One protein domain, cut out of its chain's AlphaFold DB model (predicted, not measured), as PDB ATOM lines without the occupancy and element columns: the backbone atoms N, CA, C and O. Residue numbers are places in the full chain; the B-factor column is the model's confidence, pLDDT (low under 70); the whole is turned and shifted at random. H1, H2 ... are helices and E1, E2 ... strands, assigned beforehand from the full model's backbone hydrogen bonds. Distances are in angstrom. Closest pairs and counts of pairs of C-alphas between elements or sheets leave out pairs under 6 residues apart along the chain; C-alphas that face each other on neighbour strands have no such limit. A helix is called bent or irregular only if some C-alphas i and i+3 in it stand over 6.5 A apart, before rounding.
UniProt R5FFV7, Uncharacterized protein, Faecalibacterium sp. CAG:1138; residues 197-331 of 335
ATOM      1  N   LEU A 197     113.190 175.096 216.256       84.06
ATOM      2  CA  LEU A 197     114.284 176.012 216.536       84.06
ATOM      3  C   LEU A 197     113.767 177.453 216.508       84.06
ATOM      4  O   LEU A 197     113.043 177.854 215.589       84.06
ATOM      5  N   ALA A 198     114.186 178.257 217.485       84.88
ATOM      6  CA  ALA A 198     113.981 179.703 217.470       84.88
ATOM      7  C   ALA A 198     114.914 180.364 216.433       84.88
ATOM      8  O   ALA A 198     115.972 180.898 216.770       84.88
ATOM      9  N   ALA A 199     114.524 180.313 215.157       84.62
ATOM     10  CA  ALA A 199     115.369 180.673 214.017       84.62
ATOM     11  C   ALA A 199     115.875 182.121 214.045       84.62
ATOM     12  O   ALA A 199     117.032 182.389 213.727       84.62
ATOM     13  N   ASN A 200     115.032 183.062 214.465       87.62
ATOM     14  CA  ASN A 200     115.443 184.461 214.516       87.62
ATOM     15  C   ASN A 200     116.368 184.729 215.716       87.62
ATOM     16  O   ASN A 200     117.259 185.566 215.619       87.62
ATOM     17  N   LYS A 201     116.223 183.983 216.823       88.56
ATOM     18  CA  LYS A 201     117.088 184.110 218.007       88.56
ATOM     19  C   LYS A 201     118.509 183.613 217.723       88.56
ATOM     20  O   LYS A 201     119.466 184.302 218.059       88.56
ATOM     21  N   ILE A 202     118.646 182.464 217.054       89.81
ATOM     22  CA  ILE A 202     119.958 181.964 216.611       89.81
ATOM     23  C   ILE A 202     120.566 182.872 215.533       89.81
ATOM     24  O   ILE A 202     121.761 183.149 215.570       89.81
ATOM     25  N   GLY A 203     119.742 183.397 214.615       89.75
ATOM     26  CA  GLY A 203     120.175 184.355 213.596       89.75
ATOM     27  C   GLY A 203     120.719 185.651 214.200       89.75
ATOM     28  O   GLY A 203     121.765 186.127 213.767       89.75
ATOM     29  N   ARG A 204     120.065 186.177 215.242       91.31
ATOM     30  CA  ARG A 204     120.533 187.340 216.004       91.31
ATOM     31  C   ARG A 204     121.891 187.079 216.646       91.31
ATOM     32  O   ARG A 204     122.809 187.859 216.435       91.31
ATOM     33  N   ASP A 205     122.023 185.997 217.409       92.25
ATOM     34  CA  ASP A 205     123.262 185.708 218.140       92.25
ATOM     35  C   ASP A 205     124.423 185.423 217.177       92.25
ATOM     36  O   ASP A 205     125.530 185.916 217.381       92.25
ATOM     37  N   CYS A 206     124.151 184.731 216.065       92.81
ATOM     38  CA  CYS A 206     125.108 184.576 214.973       92.81
ATOM     39  C   CYS A 206     125.508 185.936 214.378       92.81
ATOM     40  O   CYS A 206     126.691 186.178 214.164       92.81
ATOM     41  N   GLY A 207     124.547 186.836 214.140       92.19
ATOM     42  CA  GLY A 207     124.802 188.189 213.639       92.19
ATOM     43  C   GLY A 207     125.670 189.022 214.584       92.19
ATOM     44  O   GLY A 207     126.608 189.663 214.128       92.19
ATOM     45  N   ILE A 208     125.428 188.952 215.898       93.31
ATOM     46  CA  ILE A 208     126.229 189.654 216.918       93.31
ATOM     47  C   ILE A 208     127.673 189.142 216.926       93.31
ATOM     48  O   ILE A 208     128.606 189.941 216.946       93.31
ATOM     49  N   ILE A 209     127.864 187.820 216.886       93.88
ATOM     50  CA  ILE A 209     129.206 187.222 216.876       93.88
ATOM     51  C   ILE A 209     129.957 187.617 215.603       93.88
ATOM     52  O   ILE A 209     131.115 188.017 215.681       93.88
ATOM     53  N   MET A 210     129.293 187.564 214.444       94.19
ATOM     54  CA  MET A 210     129.897 187.985 213.177       94.19
ATOM     55  C   MET A 210     130.208 189.482 213.154       94.19
ATOM     56  O   MET A 210     131.256 189.871 212.651       94.19
ATOM     57  N   TYR A 211     129.342 190.320 213.729       93.94
ATOM     58  CA  TYR A 211     129.592 191.753 213.865       93.94
ATOM     59  C   TYR A 211     130.852 192.023 214.695       93.94
ATOM     60  O   TYR A 211     131.706 192.800 214.277       93.94
ATOM     61  N   LEU A 212     131.003 191.342 215.836       94.00
ATOM     62  CA  LEU A 212     132.187 191.462 216.689       94.00
ATOM     63  C   LEU A 212     133.448 190.997 215.948       94.00
ATOM     64  O   LEU A 212     134.462 191.689 215.978       94.00
ATOM     65  N   LEU A 213     133.372 189.871 215.235       93.81
ATOM     66  CA  LEU A 213     134.490 189.335 214.455       93.81
ATOM     67  C   LEU A 213     134.946 190.331 213.377       93.81
ATOM     68  O   LEU A 213     136.127 190.667 213.327       93.81
ATOM     69  N   ILE A 214     134.012 190.886 212.598       92.94
ATOM     70  CA  ILE A 214     134.308 191.903 211.577       92.94
ATOM     71  C   ILE A 214     134.868 193.180 212.219       92.94
ATOM     72  O   ILE A 214     135.786 193.795 211.684       92.94
ATOM     73  N   LEU A 215     134.369 193.590 213.386       93.12
ATOM     74  CA  LEU A 215     134.889 194.760 214.097       93.12
ATOM     75  C   LEU A 215     136.351 194.553 214.531       93.12
ATOM     76  O   LEU A 215     137.181 195.443 214.364       93.12
ATOM     77  N   VAL A 216     136.689 193.366 215.039       93.50
ATOM     78  CA  VAL A 216     138.072 193.021 215.406       93.50
ATOM     79  C   VAL A 216     138.968 192.957 214.170       93.50
ATOM     80  O   VAL A 216     140.074 193.491 214.190       93.50
ATOM     81  N   GLU A 217     138.491 192.355 213.086       91.81
ATOM     82  CA  GLU A 217     139.230 192.256 211.827       91.81
ATOM     83  C   GLU A 217     139.470 193.626 211.183       91.81
ATOM     84  O   GLU A 217     140.570 193.902 210.709       91.81
ATOM     85  N   THR A 218     138.483 194.521 211.219       90.19
ATOM     86  CA  THR A 218     138.622 195.895 210.709       90.19
ATOM     87  C   THR A 218     139.538 196.748 211.587       90.19
ATOM     88  O   THR A 218     140.324 197.534 211.067       90.19
ATOM     89  N   LEU A 219     139.541 196.559 212.911       90.62
ATOM     90  CA  LEU A 219     140.543 197.187 213.781       90.62
ATOM     91  C   LEU A 219     141.958 196.667 213.500       90.62
ATOM     92  O   LEU A 219     142.897 197.458 213.410       90.62
ATOM     93  N   ALA A 220     142.124 195.354 213.336       90.38
ATOM     94  CA  ALA A 220     143.416 194.760 213.004       90.38
ATOM     95  C   ALA A 220     143.903 195.218 211.620       90.38
ATOM     96  O   ALA A 220     145.056 195.619 211.468       90.38
ATOM     97  N   GLY A 221     143.014 195.227 210.625       87.38
ATOM     98  CA  GLY A 221     143.308 195.702 209.278       87.38
ATOM     99  C   GLY A 221     143.694 197.179 209.262       87.38
ATOM    100  O   GLY A 221     144.666 197.536 208.605       87.38
ATOM    101  N   TRP A 222     143.016 198.016 210.048       87.00
ATOM    102  CA  TRP A 222     143.372 199.423 210.209       87.00
ATOM    103  C   TRP A 222     144.790 199.609 210.752       87.00
ATOM    104  O   TRP A 222     145.562 200.389 210.198       87.00
ATOM    105  N   LEU A 223     145.165 198.870 211.801       86.88
ATOM    106  CA  LEU A 223     146.499 198.969 212.400       86.88
ATOM    107  C   LEU A 223     147.619 198.592 211.420       86.88
ATOM    108  O   LEU A 223     148.689 199.196 211.470       86.88
ATOM    109  N   ILE A 224     147.371 197.625 210.532       85.88
ATOM    110  CA  ILE A 224     148.361 197.135 209.562       85.88
ATOM    111  C   ILE A 224     148.405 198.026 208.307       85.88
ATOM    112  O   ILE A 224     149.484 198.291 207.786       85.88
ATOM    113  N   LEU A 225     147.255 198.501 207.810       82.38
ATOM    114  CA  LEU A 225     147.142 199.209 206.523       82.38
ATOM    115  C   LEU A 225     147.111 200.741 206.644       82.38
ATOM    116  O   LEU A 225     147.001 201.414 205.616       82.38
ATOM    117  N   LYS A 226     147.238 201.305 207.854       77.75
ATOM    118  CA  LYS A 226     147.170 202.761 208.102       77.75
ATOM    119  C   LYS A 226     148.073 203.609 207.198       77.75
ATOM    120  O   LYS A 226     147.726 204.746 206.904       77.75
ATOM    121  N   ASP A 227     149.210 203.061 206.767       77.00
ATOM    122  CA  ASP A 227     150.210 203.780 205.969       77.00
ATOM    123  C   ASP A 227     150.041 203.549 204.454       77.00
ATOM    124  O   ASP A 227     150.629 204.272 203.654       77.00
ATOM    125  N   ALA A 228     149.242 202.554 204.051       73.38
ATOM    126  CA  ALA A 228     149.129 202.101 202.663       73.38
ATOM    127  C   ALA A 228     147.860 202.593 201.949       73.38
ATOM    128  O   ALA A 228     147.838 202.640 200.722       73.38
ATOM    129  N   LEU A 229     146.796 202.937 202.685       75.62
ATOM    130  CA  LEU A 229     145.508 203.313 202.096       75.62
ATOM    131  C   LEU A 229     144.933 204.599 202.698       75.62
ATOM    132  O   LEU A 229     145.041 204.826 203.904       75.62
ATOM    133  N   PRO A 230     144.242 205.423 201.888       82.44
ATOM    134  CA  PRO A 230     143.519 206.571 202.401       82.44
ATOM    135  C   PRO A 230     142.391 206.126 203.337       82.44
ATOM    136  O   PRO A 230     141.587 205.244 203.025       82.44
ATOM    137  N   VAL A 231     142.308 206.813 204.476       82.25
ATOM    138  CA  VAL A 231     141.370 206.535 205.574       82.25
ATOM    139  C   VAL A 231     139.920 206.446 205.107       82.25
ATOM    140  O   VAL A 231     139.176 205.558 205.514       82.25
ATOM    141  N   THR A 232     139.521 207.363 204.228       84.44
ATOM    142  CA  THR A 232     138.150 207.484 203.721       84.44
ATOM    143  C   THR A 232     137.716 206.251 202.938       84.44
ATOM    144  O   THR A 232     136.610 205.757 203.143       84.44
ATOM    145  N   TYR A 233     138.592 205.716 202.087       84.00
ATOM    146  CA  TYR A 233     138.306 204.515 201.309       84.00
ATOM    147  C   TYR A 233     138.132 203.296 202.217       84.00
ATOM    148  O   TYR A 233     137.141 202.573 202.114       84.00
ATOM    149  N   TYR A 234     139.071 203.109 203.148       85.81
ATOM    150  CA  TYR A 234     139.031 201.994 204.088       85.81
ATOM    151  C   TYR A 234     137.758 202.015 204.945       85.81
ATOM    152  O   TYR A 234     137.099 200.988 205.110       85.81
ATOM    153  N   LEU A 235     137.361 203.198 205.424       87.12
ATOM    154  CA  LEU A 235     136.161 203.380 206.240       87.12
ATOM    155  C   LEU A 235     134.886 203.055 205.451       87.12
ATOM    156  O   LEU A 235     134.016 202.362 205.976       87.12
ATOM    157  N   CYS A 236     134.797 203.460 204.180       87.81
ATOM    158  CA  CYS A 236     133.677 203.094 203.310       87.81
ATOM    159  C   CYS A 236     133.543 201.572 203.160       87.81
ATOM    160  O   CYS A 236     132.461 201.030 203.377       87.81
ATOM    161  N   VAL A 237     134.635 200.869 202.844       87.81
ATOM    162  CA  VAL A 237     134.617 199.404 202.680       87.81
ATOM    163  C   VAL A 237     134.234 198.706 203.991       87.81
ATOM    164  O   VAL A 237     133.398 197.799 203.991       87.81
ATOM    165  N   CYS A 238     134.767 199.170 205.124       87.81
ATOM    166  CA  CYS A 238     134.417 198.636 206.441       87.81
ATOM    167  C   CYS A 238     132.945 198.881 206.799       87.81
ATOM    168  O   CYS A 238     132.297 197.992 207.350       87.81
ATOM    169  N   ALA A 239     132.391 200.047 206.455       89.81
ATOM    170  CA  ALA A 239     130.983 200.357 206.686       89.81
ATOM    171  C   ALA A 239     130.058 199.401 205.914       89.81
ATOM    172  O   ALA A 239     129.086 198.897 206.481       89.81
ATOM    173  N   PHE A 240     130.393 199.078 204.659       89.12
ATOM    174  CA  PHE A 240     129.671 198.059 203.890       89.12
ATOM    175  C   PHE A 240     129.786 196.668 204.523       89.12
ATOM    176  O   PHE A 240     128.776 195.976 204.661       89.12
ATOM    177  N   GLY A 241     130.983 196.272 204.962       88.12
ATOM    178  CA  GLY A 241     131.197 194.996 205.649       88.12
ATOM    179  C   GLY A 241     130.381 194.866 206.940       88.12
ATOM    180  O   GLY A 241     129.758 193.832 207.180       88.12
ATOM    181  N   LEU A 242     130.310 195.935 207.739       90.19
ATOM    182  CA  LEU A 242     129.544 195.974 208.989       90.19
ATOM    183  C   LEU A 242     128.025 196.006 208.775       90.19
ATOM    184  O   LEU A 242     127.290 195.580 209.662       90.19
ATOM    185  N   ALA A 243     127.534 196.457 207.618       89.94
ATOM    186  CA  ALA A 243     126.102 196.464 207.322       89.94
ATOM    187  C   ALA A 243     125.523 195.045 207.148       89.94
ATOM    188  O   ALA A 243     124.384 194.782 207.540       89.94
ATOM    189  N   VAL A 244     126.307 194.107 206.606       89.06
ATOM    190  CA  VAL A 244     125.880 192.720 206.337       89.06
ATOM    191  C   VAL A 244     125.378 191.980 207.594       89.06
ATOM    192  O   VAL A 244     124.254 191.468 207.567       89.06
ATOM    193  N   PRO A 245     126.123 191.922 208.718       89.75
ATOM    194  CA  PRO A 245     125.668 191.247 209.939       89.75
ATOM    195  C   PRO A 245     124.530 191.975 210.678       89.75
ATOM    196  O   PRO A 245     123.925 191.389 211.577       89.75
ATOM    197  N   VAL A 246     124.188 193.214 210.305       90.00
ATOM    198  CA  VAL A 246     123.068 193.961 210.908       90.00
ATOM    199  C   VAL A 246     121.713 193.493 210.367       90.00
ATOM    200  O   VAL A 246     120.711 193.537 211.080       90.00
ATOM    201  N   LEU A 247     121.659 192.950 209.148       88.81
ATOM    202  CA  LEU A 247     120.428 192.416 208.552       88.81
ATOM    203  C   LEU A 247     119.692 191.389 209.445       88.81
ATOM    204  O   LEU A 247     118.502 191.586 209.710       88.81
ATOM    205  N   PRO A 248     120.335 190.324 209.968       85.62
ATOM    206  CA  PRO A 248     119.661 189.376 210.857       85.62
ATOM    207  C   PRO A 248     119.216 189.995 212.192       85.62
ATOM    208  O   PRO A 248     118.243 189.514 212.777       85.62
ATOM    209  N   LEU A 249     119.861 191.072 212.659       88.25
ATOM    210  CA  LEU A 249     119.409 191.819 213.838       88.25
ATOM    211  C   LEU A 249     118.073 192.510 213.560       88.25
ATOM    212  O   LEU A 249     117.137 192.367 214.342       88.25
ATOM    213  N   ILE A 250     117.954 193.193 212.419       88.50
ATOM    214  CA  ILE A 250     116.710 193.862 212.014       88.50
ATOM    215  C   ILE A 250     115.576 192.837 211.869       88.50
ATOM    216  O   ILE A 250     114.476 193.046 212.381       88.50
ATOM    217  N   VAL A 251     115.848 191.690 211.238       88.50
ATOM    218  CA  VAL A 251     114.863 190.601 211.090       88.50
ATOM    219  C   VAL A 251     114.400 190.066 212.449       88.50
ATOM    220  O   VAL A 251     113.221 189.742 212.618       88.50
ATOM    221  N   TYR A 252     115.299 189.996 213.432       88.50
ATOM    222  CA  TYR A 252     114.939 189.625 214.797       88.50
ATOM    223  C   TYR A 252     114.037 190.669 215.467       88.50
ATOM    224  O   TYR A 252     113.063 190.278 216.109       88.50
ATOM    225  N   LEU A 253     114.315 191.967 215.292       86.50
ATOM    226  CA  LEU A 253     113.489 193.045 215.853       86.50
ATOM    227  C   LEU A 253     112.056 193.017 215.305       86.50
ATOM    228  O   LEU A 253     111.113 193.221 216.062       86.50
ATOM    229  N   LEU A 254     111.886 192.733 214.011       88.44
ATOM    230  CA  LEU A 254     110.562 192.666 213.386       88.44
ATOM    231  C   LEU A 254     109.748 191.456 213.858       88.44
ATOM    232  O   LEU A 254     108.536 191.555 214.008       88.44
ATOM    233  N   ASN A 255     110.394 190.303 214.061       86.38
ATOM    234  CA  ASN A 255     109.708 189.054 214.393       86.38
ATOM    235  C   ASN A 255     110.534 188.178 215.352       86.38
ATOM    236  O   ASN A 255     111.172 187.215 214.916       86.38
ATOM    237  N   PRO A 256     110.503 188.426 216.670       82.81
ATOM    238  CA  PRO A 256     111.343 187.688 217.617       82.81
ATOM    239  C   PRO A 256     110.913 186.222 217.807       82.81
ATOM    240  O   PRO A 256     111.747 185.362 218.090       82.81
ATOM    241  N   ASN A 257     109.630 185.904 217.599       80.25
ATOM    242  CA  ASN A 257     109.043 184.597 217.930       80.25
ATOM    243  C   ASN A 257     108.953 183.609 216.754       80.25
ATOM    244  O   ASN A 257     108.217 182.623 216.831       80.25
ATOM    245  N   ARG A 258     109.688 183.833 215.657       81.31
ATOM    246  CA  ARG A 258     109.657 182.931 214.496       81.31
ATOM    247  C   ARG A 258     110.276 181.566 214.827       81.31
ATOM    248  O   ARG A 258     111.452 181.477 215.183       81.31
ATOM    249  N   ARG A 259     109.489 180.500 214.639       82.88
ATOM    250  CA  ARG A 259     109.884 179.096 214.848       82.88
ATOM    251  C   ARG A 259     110.036 178.388 213.501       82.88
ATOM    252  O   ARG A 259     109.191 178.555 212.626       82.88
ATOM    253  N   ILE A 260     111.104 177.613 213.325       82.56
ATOM    254  CA  ILE A 260     111.359 176.816 212.111       82.56
ATOM    255  C   ILE A 260     111.723 175.392 212.523       82.56
ATOM    256  O   ILE A 260     112.257 175.185 213.609       82.56
ATOM    257  N   ARG A 261     111.435 174.413 211.660       78.12
ATOM    258  CA  ARG A 261     111.853 173.023 211.869       78.12
ATOM    259  C   ARG A 261     113.380 172.887 211.875       78.12
ATOM    260  O   ARG A 261     114.053 173.458 211.015       78.12
ATOM    261  N   ALA A 262     113.909 172.100 212.801       76.56
ATOM    262  CA  ALA A 262     115.328 171.844 213.002       76.56
ATOM    263  C   ALA A 262     115.864 170.863 211.940       76.56
ATOM    264  O   ALA A 262     116.082 169.688 212.196       76.56
ATOM    265  N   ASN A 263     116.050 171.354 210.713       78.75
ATOM    266  CA  ASN A 263     116.646 170.601 209.603       78.75
ATOM    267  C   ASN A 263     117.932 171.283 209.131       78.75
ATOM    268  O   ASN A 263     118.034 171.735 207.989       78.75
ATOM    269  N   PHE A 264     118.906 171.432 210.031       81.25
ATOM    270  CA  PHE A 264     120.190 172.020 209.669       81.25
ATOM    271  C   PHE A 264     121.155 170.951 209.150       81.25
ATOM    272  O   PHE A 264     121.628 170.105 209.904       81.25
ATOM    273  N   ASN A 265     121.486 171.015 207.858       87.12
ATOM    274  CA  ASN A 265     122.556 170.215 207.270       87.12
ATOM    275  C   ASN A 265     123.816 171.078 207.109       87.12
ATOM    276  O   ASN A 265     123.904 171.906 206.199       87.12
ATOM    277  N   PHE A 266     124.796 170.868 207.992       85.69
ATOM    278  CA  PHE A 266     126.042 171.637 208.016       85.69
ATOM    279  C   PHE A 266     126.805 171.580 206.688       85.69
ATOM    280  O   PHE A 266     127.223 172.622 206.184       85.69
ATOM    281  N   LYS A 267     126.934 170.385 206.091       88.69
ATOM    282  CA  LYS A 267     127.693 170.181 204.846       88.69
ATOM    283  C   LYS A 267     127.121 171.029 203.714       88.69
ATOM    284  O   LYS A 267     127.852 171.781 203.077       88.69
ATOM    285  N   MET A 268     125.803 170.963 203.528       89.69
ATOM    286  CA  MET A 268     125.115 171.747 202.500       89.69
ATOM    287  C   MET A 268     125.211 173.246 202.794       89.69
ATOM    288  O   MET A 268     125.465 174.044 201.900       89.69
ATOM    289  N   SER A 269     125.070 173.641 204.060       88.50
ATOM    290  CA  SER A 269     125.097 175.049 204.449       88.50
ATOM    291  C   SER A 269     126.457 175.720 204.215       88.50
ATOM    292  O   SER A 269     126.498 176.852 203.729       88.50
ATOM    293  N   VAL A 270     127.563 175.029 204.519       92.38
ATOM    294  CA  VAL A 270     128.921 175.504 204.205       92.38
ATOM    295  C   VAL A 270     129.125 175.585 202.697       92.38
ATOM    296  O   VAL A 270     129.593 176.613 202.215       92.38
ATOM    297  N   LEU A 271     128.719 174.549 201.953       93.69
ATOM    298  CA  LEU A 271     128.881 174.497 200.501       93.69
ATOM    299  C   LEU A 271     128.179 175.676 199.807       93.69
ATOM    300  O   LEU A 271     128.800 176.376 199.012       93.69
ATOM    301  N   TYR A 272     126.916 175.950 200.156       92.75
ATOM    302  CA  TYR A 272     126.166 177.062 199.563       92.75
ATOM    303  C   TYR A 272     126.795 178.424 199.875       92.75
ATOM    304  O   TYR A 272     126.915 179.264 198.987       92.75
ATOM    305  N   ARG A 273     127.243 178.658 201.115       92.75
ATOM    306  CA  ARG A 273     127.891 179.931 201.483       92.75
ATOM    307  C   ARG A 273     129.268 180.094 200.843       92.75
ATOM    308  O   ARG A 273     129.623 181.205 200.464       92.75
ATOM    309  N   PHE A 274     130.014 179.005 200.681       94.31
ATOM    310  CA  PHE A 274     131.291 179.015 199.975       94.31
ATOM    311  C   PHE A 274     131.111 179.284 198.476       94.31
ATOM    312  O   PHE A 274     131.849 180.072 197.894       94.31
ATOM    313  N   MET A 275     130.073 178.709 197.862       95.38
ATOM    314  CA  MET A 275     129.703 179.011 196.479       95.38
ATOM    315  C   MET A 275     129.374 180.500 196.305       95.38
ATOM    316  O   MET A 275     129.861 181.130 195.369       95.38
ATOM    317  N   VAL A 276     128.592 181.092 197.215       94.44
ATOM    318  CA  VAL A 276     128.311 182.540 197.192       94.44
ATOM    319  C   VAL A 276     129.597 183.353 197.356       94.44
ATOM    320  O   VAL A 276     129.795 184.313 196.618       94.44
ATOM    321  N   PHE A 277     130.497 182.948 198.256       94.81
ATOM    322  CA  PHE A 277     131.799 183.594 198.423       94.81
ATOM    323  C   PHE A 277     132.623 183.600 197.132       94.81
ATOM    324  O   PHE A 277     133.101 184.662 196.753       94.81
ATOM    325  N   LEU A 278     132.742 182.472 196.420       95.00
ATOM    326  CA  LEU A 278     133.484 182.434 195.154       95.00
ATOM    327  C   LEU A 278     132.879 183.365 194.098       95.00
ATOM    328  O   LEU A 278     133.619 184.048 193.394       95.00
ATOM    329  N   ASN A 279     131.550 183.447 194.017       95.25
ATOM    330  CA  ASN A 279     130.886 184.374 193.097       95.25
ATOM    331  C   ASN A 279     131.181 185.840 193.447       95.25
ATOM    332  O   ASN A 279     131.524 186.631 192.571       95.25
ATOM    333  N   VAL A 280     131.094 186.202 194.731       92.62
ATOM    334  CA  VAL A 280     131.435 187.555 195.200       92.62
ATOM    335  C   VAL A 280     132.922 187.846 194.985       92.62
ATOM    336  O   VAL A 280     133.268 188.944 194.568       92.62
ATOM    337  N   PHE A 281     133.801 186.870 195.203       93.94
ATOM    338  CA  PHE A 281     135.239 187.006 194.991       93.94
ATOM    339  C   PHE A 281     135.581 187.301 193.525       93.94
ATOM    340  O   PHE A 281     136.333 188.231 193.245       93.94
ATOM    341  N   VAL A 282     134.975 186.576 192.580       94.56
ATOM    342  CA  VAL A 282     135.141 186.856 191.143       94.56
ATOM    343  C   VAL A 282     134.643 188.263 190.796       94.56
ATOM    344  O   VAL A 282     135.307 188.980 190.051       94.56
ATOM    345  N   LEU A 283     133.519 188.695 191.377       93.31
ATOM    346  CA  LEU A 283     133.001 190.055 191.196       93.31
ATOM    347  C   LEU A 283     133.990 191.107 191.727       93.31
ATOM    348  O   LEU A 283     134.259 192.090 191.039       93.31
ATOM    349  N   LEU A 284     134.583 190.885 192.904       92.06
ATOM    350  CA  LEU A 284     135.596 191.773 193.482       92.06
ATOM    351  C   LEU A 284     136.846 191.883 192.604       92.06
ATOM    352  O   LEU A 284     137.352 192.987 192.425       92.06
ATOM    353  N   LEU A 285     137.315 190.780 192.011       91.12
ATOM    354  CA  LEU A 285     138.416 190.822 191.042       91.12
ATOM    355  C   LEU A 285     138.044 191.676 189.828       91.12
ATOM    356  O   LEU A 285     138.817 192.541 189.426       91.12
ATOM    357  N   LEU A 286     136.845 191.475 189.276       91.81
ATOM    358  CA  LEU A 286     136.379 192.223 188.112       91.81
ATOM    359  C   LEU A 286     136.313 193.729 188.412       91.81
ATOM    360  O   LEU A 286     136.874 194.537 187.680       91.81
ATOM    361  N   VAL A 287     135.693 194.113 189.528       90.38
ATOM    362  CA  VAL A 287     135.604 195.521 189.949       90.38
ATOM    363  C   VAL A 287     136.983 196.089 190.292       90.38
ATOM    364  O   VAL A 287     137.259 197.248 189.984       90.38
ATOM    365  N   GLY A 288     137.876 195.293 190.875       87.94
ATOM    366  CA  GLY A 288     139.232 195.723 191.202       87.94
ATOM    367  C   GLY A 288     140.086 196.018 189.972       87.94
ATOM    368  O   GLY A 288     140.693 197.086 189.890       87.94
ATOM    369  N   PHE A 289     140.086 195.121 188.983       88.81
ATOM    370  CA  PHE A 289     140.852 195.313 187.750       88.81
ATOM    371  C   PHE A 289     140.225 196.361 186.828       88.81
ATOM    372  O   PHE A 289     140.924 197.257 186.360       88.81
ATOM    373  N   PHE A 290     138.913 196.300 186.587       86.62
ATOM    374  CA  PHE A 290     138.257 197.205 185.639       86.62
ATOM    375  C   PHE A 290     137.891 198.562 186.246       86.62
ATOM    376  O   PHE A 290     137.984 199.579 185.563       86.62
ATOM    377  N   GLY A 291     137.485 198.601 187.517       83.31
ATOM    378  CA  GLY A 291     137.064 199.832 188.189       83.31
ATOM    379  C   GLY A 291     138.236 200.658 188.713       83.31
ATOM    380  O   GLY A 291     138.298 201.861 188.473       83.31
ATOM    381  N   PHE A 292     139.184 200.014 189.399       81.56
ATOM    382  CA  PHE A 292     140.304 200.701 190.056       81.56
ATOM    383  C   PHE A 292     141.625 200.616 189.285       81.56
ATOM    384  O   PHE A 292     142.605 201.217 189.718       81.56
ATOM    385  N   LYS A 293     141.651 199.919 188.136       80.44
ATOM    386  CA  LYS A 293     142.852 199.721 187.302       80.44
ATOM    387  C   LYS A 293     144.042 199.195 188.113       80.44
ATOM    388  O   LYS A 293     145.164 199.662 187.937       80.44
ATOM    389  N   ALA A 294     143.785 198.249 189.018       80.12
ATOM    390  CA  ALA A 294     144.840 197.612 189.798       80.12
ATOM    391  C   ALA A 294     145.840 196.911 188.860       80.12
ATOM    392  O   ALA A 294     145.434 196.127 187.999       80.12
ATOM    393  N   ASP A 295     147.133 197.197 189.018       81.31
ATOM    394  CA  ASP A 295     148.193 196.548 188.244       81.31
ATOM    395  C   ASP A 295     148.724 195.339 189.026       81.31
ATOM    396  O   ASP A 295     148.969 195.412 190.230       81.31
ATOM    397  N   LEU A 296     148.947 194.219 188.336       73.62
ATOM    398  CA  LEU A 296     149.563 193.018 188.911       73.62
ATOM    399  C   LEU A 296     151.019 193.256 189.331       73.62
ATOM    400  O   LEU A 296     151.574 192.479 190.107       73.62
ATOM    401  N   LYS A 297     151.652 194.306 188.799       79.44
ATOM    402  CA  LYS A 297     153.049 194.647 189.081       79.44
ATOM    403  C   LYS A 297     153.240 195.391 190.400       79.44
ATOM    404  O   LYS A 297     154.328 195.311 190.964       79.44
ATOM    405  N   ASP A 298     152.214 196.086 190.894       79.94
ATOM    406  CA  ASP A 298     152.284 196.840 192.146       79.94
ATOM    407  C   ASP A 298     151.224 196.353 193.137       79.94
ATOM    408  O   ASP A 298     150.039 196.689 193.061       79.94
ATOM    409  N   VAL A 299     151.688 195.577 194.117       78.12
ATOM    410  CA  VAL A 299     150.852 194.967 195.155       78.12
ATOM    411  C   VAL A 299     150.085 196.023 195.948       78.12
ATOM    412  O   VAL A 299     148.945 195.768 196.330       78.12
ATOM    413  N   SER A 300     150.659 197.214 196.159       78.38
ATOM    414  CA  SER A 300     150.035 198.276 196.959       78.38
ATOM    415  C   SER A 300     148.702 198.743 196.360       78.38
ATOM    416  O   SER A 300     147.725 198.945 197.084       78.38
ATOM    417  N   THR A 301     148.622 198.789 195.028       81.75
ATOM    418  CA  THR A 301     147.411 199.167 194.288       81.75
ATOM    419  C   THR A 301     146.320 198.095 194.341       81.75
ATOM    420  O   THR A 301     145.137 198.401 194.193       81.75
ATOM    421  N   MET A 302     146.693 196.842 194.622       84.19
ATOM    422  CA  MET A 302     145.774 195.707 194.712       84.19
ATOM    423  C   MET A 302     145.137 195.562 196.103       84.19
ATOM    424  O   MET A 302     144.047 194.995 196.237       84.19
ATOM    425  N   VAL A 303     145.794 196.086 197.147       85.50
ATOM    426  CA  VAL A 303     145.370 195.898 198.544       85.50
ATOM    427  C   VAL A 303     143.972 196.454 198.797       85.50
ATOM    428  O   VAL A 303     143.114 195.752 199.331       85.50
ATOM    429  N   GLY A 304     143.737 197.703 198.397       82.75
ATOM    430  CA  GLY A 304     142.471 198.396 198.627       82.75
ATOM    431  C   GLY A 304     141.277 197.730 197.940       82.75
ATOM    432  O   GLY A 304     140.349 197.324 198.636       82.75
ATOM    433  N   PRO A 305     141.276 197.602 196.604       86.31
ATOM    434  CA  PRO A 305     140.085 197.186 195.869       86.31
ATOM    435  C   PRO A 305     139.845 195.679 195.836       86.31
ATOM    436  O   PRO A 305     138.702 195.264 195.659       86.31
ATOM    437  N   ILE A 306     140.883 194.858 196.009       89.19
ATOM    438  CA  ILE A 306     140.763 193.400 195.895       89.19
ATOM    439  C   ILE A 306     140.983 192.738 197.248       89.19
ATOM    440  O   ILE A 306     140.094 192.040 197.734       89.19
ATOM    441  N   ILE A 307     142.146 192.943 197.870       89.31
ATOM    442  CA  ILE A 307     142.551 192.137 199.032       89.31
ATOM    443  C   ILE A 307     141.651 192.421 200.240       89.31
ATOM    444  O   ILE A 307     141.102 191.483 200.814       89.31
ATOM    445  N   VAL A 308     141.444 193.691 200.602       89.00
ATOM    446  CA  VAL A 308     140.643 194.061 201.784       89.00
ATOM    447  C   VAL A 308     139.182 193.589 201.670       89.00
ATOM    448  O   VAL A 308     138.722 192.886 202.572       89.00
ATOM    449  N   PRO A 309     138.443 193.878 200.578       89.50
ATOM    450  CA  PRO A 309     137.091 193.357 200.388       89.50
ATOM    451  C   PRO A 309     137.023 191.827 200.353       89.50
ATOM    452  O   PRO A 309     136.042 191.252 200.817       89.50
ATOM    453  N   SER A 310     138.054 191.158 199.825       91.56
ATOM    454  CA  SER A 310     138.096 189.691 199.735       91.56
ATOM    455  C   SER A 310     138.283 189.034 201.102       91.56
ATOM    456  O   SER A 310     137.629 188.033 201.393       91.56
ATOM    457  N   ILE A 311     139.133 189.618 201.954       91.38
ATOM    458  CA  ILE A 311     139.294 189.221 203.359       91.38
ATOM    459  C   ILE A 311     137.954 189.378 204.092       91.38
ATOM    460  O   ILE A 311     137.457 188.418 204.676       91.38
ATOM    461  N   LEU A 312     137.290 190.529 203.937       90.75
ATOM    462  CA  LEU A 312     135.955 190.756 204.501       90.75
ATOM    463  C   LEU A 312     134.912 189.754 203.981       90.75
ATOM    464  O   LEU A 312     134.065 189.295 204.750       90.75
ATOM    465  N   ALA A 313     134.965 189.384 202.700       91.31
ATOM    466  CA  ALA A 313     134.059 188.402 202.108       91.31
ATOM    467  C   ALA A 313     134.271 186.984 202.668       91.31
ATOM    468  O   ALA A 313     133.317 186.204 202.718       91.31
ATOM    469  N   LEU A 314     135.473 186.652 203.156       91.88
ATOM    470  CA  LEU A 314     135.779 185.369 203.801       91.88
ATOM    471  C   LEU A 314     134.920 185.126 205.060       91.88
ATOM    472  O   LEU A 314     134.711 183.986 205.477       91.88
ATOM    473  N   ASN A 315     134.328 186.180 205.627       92.69
ATOM    474  CA  ASN A 315     133.372 186.064 206.722       92.69
ATOM    475  C   ASN A 315     132.070 185.338 206.330       92.69
ATOM    476  O   ASN A 315     131.395 184.779 207.198       92.69
ATOM    477  N   LEU A 316     131.722 185.270 205.039       91.81
ATOM    478  CA  LEU A 316     130.557 184.520 204.548       91.81
ATOM    479  C   LEU A 316     130.642 183.021 204.888       91.81
ATOM    480  O   LEU A 316     129.743 182.524 205.572       91.81
ATOM    481  N   PRO A 317     131.678 182.268 204.473       92.44
ATOM    482  CA  PRO A 317     131.805 180.863 204.852       92.44
ATOM    483  C   PRO A 317     132.032 180.681 206.361       92.44
ATOM    484  O   PRO A 317     131.463 179.751 206.939       92.44
ATOM    485  N   ILE A 318     132.763 181.589 207.022       92.25
ATOM    486  CA  ILE A 318     132.982 181.552 208.481       92.25
ATOM    487  C   ILE A 318     131.652 181.635 209.243       92.25
ATOM    488  O   ILE A 318     131.449 180.893 210.207       92.25
ATOM    489  N   SER A 319     130.695 182.440 208.767       91.56
ATOM    490  CA  SER A 319     129.364 182.540 209.381       91.56
ATOM    491  C   SER A 319     128.638 181.192 209.469       91.56
ATOM    492  O   SER A 319     127.877 180.955 210.407       91.56
ATOM    493  N   SER A 320     128.913 180.264 208.544       91.56
ATOM    494  CA  SER A 320     128.356 178.910 208.576       91.56
ATOM    495  C   SER A 320     128.877 178.083 209.742       91.56
ATOM    496  O   SER A 320     128.125 177.340 210.374       91.56
ATOM    497  N   VAL A 321     130.167 178.230 210.029       91.81
ATOM    498  CA  VAL A 321     130.844 177.541 211.127       91.81
ATOM    499  C   VAL A 321     130.344 178.088 212.461       91.81
ATOM    500  O   VAL A 321     129.963 177.312 213.335       91.81
ATOM    501  N   VAL A 322     130.241 179.413 212.592       92.75
ATOM    502  CA  VAL A 322     129.675 180.062 213.787       92.75
ATOM    503  C   VAL A 322     128.235 179.607 214.025       92.75
ATOM    504  O   VAL A 322     127.879 179.220 215.140       92.75
ATOM    505  N   TYR A 323     127.415 179.578 212.971       91.38
ATOM    506  CA  TYR A 323     126.038 179.098 213.061       91.38
ATOM    507  C   TYR A 323     125.965 177.636 213.521       91.38
ATOM    508  O   TYR A 323     125.115 177.291 214.340       91.38
ATOM    509  N   PHE A 324     126.866 176.775 213.039       90.56
ATOM    510  CA  PHE A 324     126.943 175.379 213.469       90.56
ATOM    511  C   PHE A 324     127.279 175.237 214.957       90.56
ATOM    512  O   PHE A 324     126.611 174.473 215.654       90.56
ATOM    513  N   PHE A 325     128.246 176.003 215.468       90.00
ATOM    514  CA  PHE A 325     128.563 176.004 216.898       90.00
ATOM    515  C   PHE A 325     127.369 176.447 217.753       90.00
ATOM    516  O   PHE A 325     127.075 175.822 218.774       90.00
ATOM    517  N   LEU A 326     126.638 177.477 217.319       89.50
ATOM    518  CA  LEU A 326     125.425 177.927 218.007       89.50
ATOM    519  C   LEU A 326     124.316 176.878 217.960       89.50
ATOM    520  O   LEU A 326     123.653 176.637 218.969       89.50
ATOM    521  N   TYR A 327     124.132 176.230 216.811       87.69
ATOM    522  CA  TYR A 327     123.151 175.167 216.638       87.69
ATOM    523  C   TYR A 327     123.443 173.984 217.573       87.69
ATOM    524  O   TYR A 327     122.549 173.516 218.277       87.69
ATOM    525  N   ASN A 328     124.711 173.567 217.663       86.56
ATOM    526  CA  ASN A 328     125.145 172.467 218.525       86.56
ATOM    527  C   ASN A 328     125.038 172.788 220.030       86.56
ATOM    528  O   ASN A 328     125.002 171.884 220.856       86.56
ATOM    529  N   SER A 329     124.941 174.068 220.411       85.75
ATOM    530  CA  SER A 329     124.806 174.478 221.817       85.75
ATOM    531  C   SER A 329     123.479 174.045 222.459       85.75
ATOM    532  O   SER A 329     123.342 174.112 223.680       85.75
ATOM    533  N   GLY A 330     122.470 173.644 221.680       78.62
ATOM    534  CA  GLY A 330     121.190 173.155 222.207       78.62
ATOM    535  C   GLY A 330     120.251 174.245 222.748       78.62
ATOM    536  O   GLY A 330     119.039 174.079 222.684       78.62
ATOM    537  N   LYS A 331     120.780 175.404 223.170       83.00
ATOM    538  CA  LYS A 331     120.059 176.538 223.802       83.00
ATOM    539  C   LYS A 331     118.922 177.162 222.980       83.00
ATOM    540  O   LYS A 331     118.153 177.969 223.504       83.00
TER     541      LYS A 331
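AT A GLANCE: This is residues 197 to 331 of the 335 residues of an uncharacterized protein of Faecalibacterium sp. CAG:1138 (UniProt R5FFV7). Look for a long, narrow helix bundle: the long helices H1 and H4 lie apart, and H5 and H6, following each other along the long axis, fill the space between them. H2 and H3, also one after the other, run back along H1, and the short strand E1 lies at one end of the bundle, on the way from H3 to H4. The printed part has 135 residues, with six named helices and one named strand in the order H1, H2, H3, E1, H4, H5, H6, and its class is mostly helix. It is only just compact, close to loose, with a radius of gyration of the C-alphas of 17.0 A, and its C-alphas span 51 by 26 by 23 A.

IN THESE COORDINATES: Find C-alpha 199 at (115.369, 180.673, 214.017); from there H1 runs 37.5 A to residue 225. H2 follows at residues 231 to 243, 18.4 A long, then H3 at residues 246 to 254, 12.8 A. E1 is residues 259 to 261, 7.0 A. Find C-alpha 266 at (126.042, 171.637, 208.016), where H4 begins its 37.0 A to residue 292. H5, residues 299 to 313, measures 19.3 A and is irregular, but only just: C-alphas 305 and 308 are 6.7 A apart. H6, residues 315 to 328, runs 19.8 A to C-alpha 328 at (125.145, 172.467, 218.525).

HOW THE PARTS SIT: Start at H1, the hub, which touches three helices. With residues 211 to 222 alone it touches H2, a helical hairpin at a shallow tilt of 14 degrees; the closest C-alphas, of Tyr 211 and Leu 242, are 6.4 A apart. With residues 200 to 211 alone it touches H3, closest at the C-alphas of Arg 204 and Leu 249, 5.1 A. With residues 202 to 214 alone it touches H6, opposite ways at a steep tilt of 42 degrees; the closest C-alphas are those of Cys 206 and Tyr 323, 5.9 A. H1, H2, H4, H5 and H6 form a bundle, helices set together in one group. H2 touches H5, closest at the C-alphas of Gly 241 and Leu 312, 6.5 A. H4 and H5 are a helical hairpin, with the C-alphas of Gly 288 and Pro 305 closest at 5.0 A. With residues 266 to 277 alone H4 touches H6, closest at the C-alphas of Phe 274 and Pro 317, 5.2 A. H1 and H4 are apart. E1 pairs with no named strand, but its residues 259 to 260 pair antiparallel with residues 197 to 198. In H1, H2, H3 and H4 every O i to N i+4 pair is within hydrogen-bond range; in H5 it is 7 of 11, in H6 8 of 10.

THE WHOLE: The two C-alphas farthest apart, of Asn 257 and Lys 297, are 53.6 A apart. The printed part has no cut and no long link. Its mean pLDDT is 87.8, and no printed residue is under 70.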